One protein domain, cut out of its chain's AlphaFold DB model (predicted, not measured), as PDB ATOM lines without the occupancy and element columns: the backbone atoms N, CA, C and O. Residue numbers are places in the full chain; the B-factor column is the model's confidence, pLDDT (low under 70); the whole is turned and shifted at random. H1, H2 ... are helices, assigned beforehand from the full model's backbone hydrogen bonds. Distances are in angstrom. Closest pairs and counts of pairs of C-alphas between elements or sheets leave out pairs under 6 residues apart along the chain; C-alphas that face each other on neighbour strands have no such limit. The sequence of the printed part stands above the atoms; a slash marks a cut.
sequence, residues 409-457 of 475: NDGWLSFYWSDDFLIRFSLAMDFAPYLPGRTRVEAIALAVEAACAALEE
ATOM      1  N   ASN A 409     -41.528  -3.634  19.363       84.88
ATOM      2  CA  ASN A 409     -42.391  -4.817  19.324       84.88
ATOM      3  C   ASN A 409     -43.792  -4.565  18.713       84.88
ATOM      4  O   ASN A 409     -44.787  -5.112  19.185       84.88
ATOM      5  N   ASP A 410     -43.911  -3.663  17.731       85.62
ATOM      6  CA  ASP A 410     -45.186  -3.239  17.128       85.62
ATOM      7  C   ASP A 410     -46.248  -2.781  18.150       85.62
ATOM      8  O   ASP A 410     -47.464  -2.920  17.941       85.62
ATOM      9  N   GLY A 411     -45.775  -2.250  19.281       87.06
ATOM     10  CA  GLY A 411     -46.586  -1.829  20.415       87.06
ATOM     11  C   GLY A 411     -47.165  -2.977  21.241       87.06
ATOM     12  O   GLY A 411     -47.997  -2.719  22.103       87.06
ATOM     13  N   TRP A 412     -46.782  -4.231  20.995       90.38
ATOM     14  CA  TRP A 412     -47.242  -5.374  21.781       90.38
ATOM     15  C   TRP A 412     -46.450  -5.524  23.080       90.38
ATOM     16  O   TRP A 412     -45.222  -5.529  23.088       90.38
ATOM     17  N   LEU A 413     -47.164  -5.701  24.182       89.31
ATOM     18  CA  LEU A 413     -46.620  -6.060  25.485       89.31
ATOM     19  C   LEU A 413     -46.529  -7.585  25.608       89.31
ATOM     20  O   LEU A 413     -47.456  -8.297  25.214       89.31
ATOM     21  N   SER A 414     -45.443  -8.079  26.202       84.69
ATOM     22  CA  SER A 414     -45.285  -9.487  26.577       84.69
ATOM     23  C   SER A 414     -45.136  -9.617  28.088       84.69
ATOM     24  O   SER A 414     -44.199  -9.076  28.669       84.69
ATOM     25  N   PHE A 415     -46.022 -10.384  28.725       84.19
ATOM     26  CA  PHE A 415     -45.969 -10.645  30.170       84.19
ATOM     27  C   PHE A 415     -44.797 -11.541  30.597       84.19
ATOM     28  O   PHE A 415     -44.588 -11.746  31.786       84.19
ATOM     29  N   TYR A 416     -44.018 -12.059  29.643       84.94
ATOM     30  CA  TYR A 416     -42.765 -12.762  29.929       84.94
ATOM     31  C   TYR A 416     -41.590 -11.809  30.181       84.94
ATOM     32  O   TYR A 416     -40.508 -12.254  30.562       84.94
ATOM     33  N   TRP A 417     -41.768 -10.511  29.933       90.69
ATOM     34  CA  TRP A 417     -40.755  -9.509  30.243       90.69
ATOM     35  C   TRP A 417     -40.731  -9.184  31.734       90.69
ATOM     36  O   TRP A 417     -41.717  -9.368  32.441       90.69
ATOM     37  N   SER A 418     -39.593  -8.681  32.212       90.12
ATOM     38  CA  SER A 418     -39.484  -8.225  33.595       90.12
ATOM     39  C   SER A 418     -40.375  -7.008  33.852       90.12
ATOM     40  O   SER A 418     -40.575  -6.178  32.962       90.12
ATOM     41  N   ASP A 419     -40.848  -6.860  35.090       88.19
ATOM     42  CA  ASP A 419     -41.676  -5.723  35.518       88.19
ATOM     43  C   ASP A 419     -41.003  -4.378  35.202       88.19
ATOM     44  O   ASP A 419     -41.617  -3.475  34.633       88.19
ATOM     45  N   ASP A 420     -39.698  -4.275  35.471       86.19
ATOM     46  CA  ASP A 420     -38.874  -3.112  35.132       86.19
ATOM     47  C   ASP A 420     -38.915  -2.779  33.637       86.19
ATOM     48  O   ASP A 420     -38.976  -1.606  33.254       86.19
ATOM     49  N   PHE A 421     -38.866  -3.798  32.777       87.94
ATOM     50  CA  PHE A 421     -38.938  -3.607  31.336       87.94
ATOM     51  C   PHE A 421     -40.348  -3.209  30.903       87.94
ATOM     52  O   PHE A 421     -40.493  -2.286  30.104       87.94
ATOM     53  N   LEU A 422     -41.385  -3.832  31.469       87.00
ATOM     54  CA  LEU A 422     -42.784  -3.497  31.196       87.00
ATOM     55  C   LEU A 422     -43.104  -2.043  31.552       87.00
ATOM     56  O   LEU A 422     -43.754  -1.353  30.763       87.00
ATOM     57  N   ILE A 423     -42.603  -1.546  32.685       85.19
ATOM     58  CA  ILE A 423     -42.755  -0.143  33.089       85.19
ATOM     59  C   ILE A 423     -42.073   0.780  32.074       85.19
ATOM     60  O   ILE A 423     -42.693   1.724  31.586       85.19
ATOM     61  N   ARG A 424     -40.813   0.502  31.711       83.44
ATOM     62  CA  ARG A 424     -40.060   1.322  30.743       83.44
ATOM     63  C   ARG A 424     -40.713   1.322  29.366       83.44
ATOM     64  O   ARG A 424     -40.849   2.382  28.763       83.44
ATOM     65  N   PHE A 425     -41.135   0.154  28.892       86.12
ATOM     66  CA  PHE A 425     -41.827  -0.002  27.620       86.12
ATOM     67  C   PHE A 425     -43.143   0.781  27.617       86.12
ATOM     68  O   PHE A 425     -43.414   1.523  26.678       86.12
ATOM     69  N   SER A 426     -43.930   0.680  28.692       84.69
ATOM     70  CA  SER A 426     -45.207   1.389  28.819       84.69
ATOM     71  C   SER A 426     -45.023   2.905  28.851       84.69
ATOM     72  O   SER A 426     -45.702   3.610  28.113       84.69
ATOM     73  N   LEU A 427     -44.063   3.406  29.637       82.94
ATOM     74  CA  LEU A 427     -43.731   4.836  29.694       82.94
ATOM     75  C   LEU A 427     -43.272   5.380  28.347       82.94
ATOM     76  O   LEU A 427     -43.535   6.531  28.014       82.94
ATOM     77  N   ALA A 428     -42.556   4.566  27.584       81.25
ATOM     78  CA  ALA A 428     -42.071   4.979  26.288       81.25
ATOM     79  C   ALA A 428     -43.194   4.908  25.219       81.25
ATOM     80  O   ALA A 428     -43.171   5.716  24.290       81.25
ATOM     81  N   MET A 429     -44.217   4.042  25.390       83.00
ATOM     82  CA  MET A 429     -45.425   3.977  24.528       83.00
ATOM     83  C   MET A 429     -46.425   5.098  24.826       83.00
ATOM     84  O   MET A 429     -47.315   5.346  24.013       83.00
ATOM     85  N   ASP A 430     -46.306   5.761  25.977       82.31
ATOM     86  CA  ASP A 430     -47.202   6.836  26.398       82.31
ATOM     87  C   ASP A 430     -46.876   8.153  25.673       82.31
ATOM     88  O   ASP A 430     -46.280   9.088  26.212       82.31
ATOM     89  N   PHE A 431     -47.228   8.200  24.387       77.06
ATOM     90  CA  PHE A 431     -46.984   9.349  23.527       77.06
ATOM     91  C   PHE A 431     -48.215   9.663  22.677       77.06
ATOM     92  O   PHE A 431     -48.365   9.179  21.557       77.06
ATOM     93  N   ALA A 432     -49.104  10.517  23.186       73.25
ATOM     94  CA  ALA A 432     -50.238  11.005  22.405       73.25
ATOM     95  C   ALA A 432     -49.753  11.707  21.113       73.25
ATOM     96  O   ALA A 432     -48.772  12.454  21.151       73.25
ATOM     97  N   PRO A 433     -50.419  11.508  19.960       74.50
ATOM     98  CA  PRO A 433     -51.712  10.842  19.779       74.50
ATOM     99  C   PRO A 433     -51.639   9.322  19.526       74.50
ATOM    100  O   PRO A 433     -52.642   8.717  19.149       74.50
ATOM    101  N   TYR A 434     -50.468   8.700  19.666       74.81
ATOM    102  CA  TYR A 434     -50.303   7.272  19.412       74.81
ATOM    103  C   TYR A 434     -50.977   6.450  20.511       74.81
ATOM    104  O   TYR A 434     -51.093   6.881  21.659       74.81
ATOM    105  N   LEU A 435     -51.466   5.267  20.134       76.81
ATOM    106  CA  LEU A 435     -52.089   4.358  21.086       76.81
ATOM    107  C   LEU A 435     -51.033   3.827  22.070       76.81
ATOM    108  O   LEU A 435     -49.909   3.546  21.646       76.81
ATOM    109  N   PRO A 436     -51.399   3.636  23.350       84.56
ATOM    110  CA  PRO A 436     -50.519   3.000  24.319       84.56
ATOM    111  C   PRO A 436     -50.211   1.548  23.919       84.56
ATOM    112  O   PRO A 436     -50.843   0.976  23.022       84.56
ATOM    113  N   GLY A 437     -49.248   0.936  24.613       83.25
ATOM    114  CA  GLY A 437     -48.918  -0.478  24.436       83.25
ATOM    115  C   GLY A 437     -50.161  -1.370  24.548       83.25
ATOM    116  O   GLY A 437     -51.012  -1.171  25.413       83.25
ATOM    117  N   ARG A 438     -50.277  -2.355  23.657       85.88
ATOM    118  CA  ARG A 438     -51.406  -3.291  23.565       85.88
ATOM    119  C   ARG A 438     -50.992  -4.689  23.997       85.88
ATOM    120  O   ARG A 438     -49.860  -5.106  23.789       85.88
ATOM    121  N   THR A 439     -51.928  -5.448  24.548       85.88
ATOM    122  CA  THR A 439     -51.716  -6.854  24.913       85.88
ATOM    123  C   THR A 439     -52.909  -7.709  24.489       85.88
ATOM    124  O   THR A 439     -53.992  -7.183  24.224       85.88
ATOM    125  N   ARG A 440     -52.725  -9.030  24.380       79.31
ATOM    126  CA  ARG A 440     -53.814  -9.965  24.061       79.31
ATOM    127  C   ARG A 440     -54.498 -10.400  25.352       79.31
ATOM    128  O   ARG A 440     -53.908 -11.119  26.149       79.31
ATOM    129  N   VAL A 441     -55.761 -10.010  25.527       72.56
ATOM    130  CA  VAL A 441     -56.571 -10.384  26.702       72.56
ATOM    131  C   VAL A 441     -56.741 -11.902  26.813       72.56
ATOM    132  O   VAL A 441     -56.728 -12.433  27.915       72.56
ATOM    133  N   GLU A 442     -56.808 -12.621  25.689       69.75
ATOM    134  CA  GLU A 442     -56.856 -14.092  25.678       69.75
ATOM    135  C   GLU A 442     -55.613 -14.727  26.319       69.75
ATOM    136  O   GLU A 442     -55.730 -15.724  27.022       69.75
ATOM    137  N   ALA A 443     -54.431 -14.123  26.147       60.69
ATOM    138  CA  ALA A 443     -53.211 -14.609  26.791       60.69
ATOM    139  C   ALA A 443     -53.246 -14.391  28.313       60.69
ATOM    140  O   ALA A 443     -52.737 -15.221  29.059       60.69
ATOM    141  N   ILE A 444     -53.887 -13.310  28.773       67.19
ATOM    142  CA  ILE A 444     -54.116 -13.058  30.203       67.19
ATOM    143  C   ILE A 444     -55.111 -14.075  30.757       67.19
ATOM    144  O   ILE A 444     -54.844 -14.669  31.792       67.19
ATOM    145  N   ALA A 445     -56.229 -14.301  30.061       67.31
ATOM    146  CA  ALA A 445     -57.245 -15.261  30.484       67.31
ATOM    147  C   ALA A 445     -56.655 -16.673  30.622       67.31
ATOM    148  O   ALA A 445     -56.805 -17.282  31.674       67.31
ATOM    149  N   LEU A 446     -55.887 -17.136  29.630       70.19
ATOM    150  CA  LEU A 446     -55.205 -18.434  29.686       70.19
ATOM    151  C   LEU A 446     -54.155 -18.506  30.804       70.19
ATOM    152  O   LEU A 446     -54.025 -19.539  31.453       70.19
ATOM    153  N   ALA A 447     -53.406 -17.427  31.052       70.06
ATOM    154  CA  ALA A 447     -52.430 -17.386  32.141       70.06
ATOM    155  C   ALA A 447     -53.103 -17.405  33.524       70.06
ATOM    156  O   ALA A 447     -52.603 -18.061  34.436       70.06
ATOM    157  N   VAL A 448     -54.240 -16.721  33.675       71.94
ATOM    158  CA  VAL A 448     -55.050 -16.734  34.901       71.94
ATOM    159  C   VAL A 448     -55.669 -18.112  35.113       71.94
ATOM    160  O   VAL A 448     -55.542 -18.651  36.204       71.94
ATOM    161  N   GLU A 449     -56.258 -18.718  34.081       70.75
ATOM    162  CA  GLU A 449     -56.796 -20.082  34.145       70.75
ATOM    163  C   GLU A 449     -55.709 -21.097  34.519       70.75
ATOM    164  O   GLU A 449     -55.917 -21.913  35.413       70.75
ATOM    165  N   ALA A 450     -54.518 -21.008  33.916       72.81
ATOM    166  CA  ALA A 450     -53.392 -21.877  34.250       72.81
ATOM    167  C   ALA A 450     -52.884 -21.664  35.688       72.81
ATOM    168  O   ALA A 450     -52.554 -22.632  36.372       72.81
ATOM    169  N   ALA A 451     -52.836 -20.417  36.169       73.12
ATOM    170  CA  ALA A 451     -52.452 -20.110  37.545       73.12
ATOM    171  C   ALA A 451     -53.499 -20.599  38.558       73.12
ATOM    172  O   ALA A 451     -53.130 -21.139  39.596       73.12
ATOM    173  N   CYS A 452     -54.791 -20.454  38.254       68.69
ATOM    174  CA  CYS A 452     -55.881 -20.996  39.062       68.69
ATOM    175  C   CYS A 452     -55.833 -22.528  39.101       68.69
ATOM    176  O   CYS A 452     -55.866 -23.096  40.186       68.69
ATOM    177  N   ALA A 453     -55.640 -23.187  37.955       73.31
ATOM    178  CA  ALA A 453     -55.496 -24.642  37.886       73.31
ATOM    179  C   ALA A 453     -54.279 -25.149  38.684       73.31
ATOM    180  O   ALA A 453     -54.359 -26.178  39.346       73.31
ATOM    181  N   ALA A 454     -53.165 -24.408  38.683       73.19
ATOM    182  CA  ALA A 454     -51.987 -24.738  39.489       73.19
ATOM    183  C   ALA A 454     -52.204 -24.541  41.005       73.19
ATOM    184  O   ALA A 454     -51.507 -25.155  41.809       73.19
ATOM    185  N   LEU A 455     -53.151 -23.685  41.404       66.75
ATOM    186  CA  LEU A 455     -53.538 -23.479  42.806       66.75
ATOM    187  C   LEU A 455     -54.569 -24.508  43.296       66.75
ATOM    188  O   LEU A 455     -54.703 -24.693  44.504       66.75
ATOM    189  N   GLU A 456     -55.279 -25.169  42.382       58.75
ATOM    190  CA  GLU A 456     -56.273 -26.202  42.687       58.75
ATOM    191  C   GLU A 456     -55.665 -27.583  42.970       58.75
ATOM    192  O   GLU A 456     -56.404 -28.484  43.364       58.75
ATOM    193  N   GLU A 457     -54.341 -27.774  42.862       53.59
ATOM    194  CA  GLU A 457     -53.722 -29.002  43.371       53.59
ATOM    195  C   GLU A 457     -53.864 -29.071  44.910       53.59
ATOM    196  O   GLU A 457     -53.263 -28.270  45.636       53.59
TER     197      GLU A 457
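What this domain is: This is residues 409 to 457 of the 475 residues of an uncharacterized protein of Symbiodinium microadriaticum (UniProt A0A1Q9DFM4). A loose rod of two helices that stay apart: a loop of chain leads into H1, a long link folds back from it, and H2 then runs nearly opposite to H1, with residues 448 to 457 sticking out at one end. The printed part has 49 residues with two named helices, H1 then H2, and no named strand; the class is all helix. The radius of gyration of the C-alphas is 13.6 A, and the spans are 45 by 21 by 14 A.

How they stand to each other: H1, residues 419 to 429, and H2, residues 441 to 455, are apart, with no C-alpha of the one within 8 A of the other. In both, every O i to N i+4 pair is within hydrogen-bond range.

Where its parts are: H1 begins at C-alpha 419, (-41.676, -5.723, 35.518), and is 15.1 A long. H2 is 21.0 A long and ends at C-alpha 455, (-53.538, -23.479, 42.806).

The domain as a whole: The C-alphas farthest apart, those of Pro 433 and Glu 457, are 46.3 A apart. The printed part has no cut, and the link from H1 to H2, 11 residues, is long. The mean pLDDT of the printed part is 78.5; residues 442 to 445, 452 and 455 to 457 are under 70.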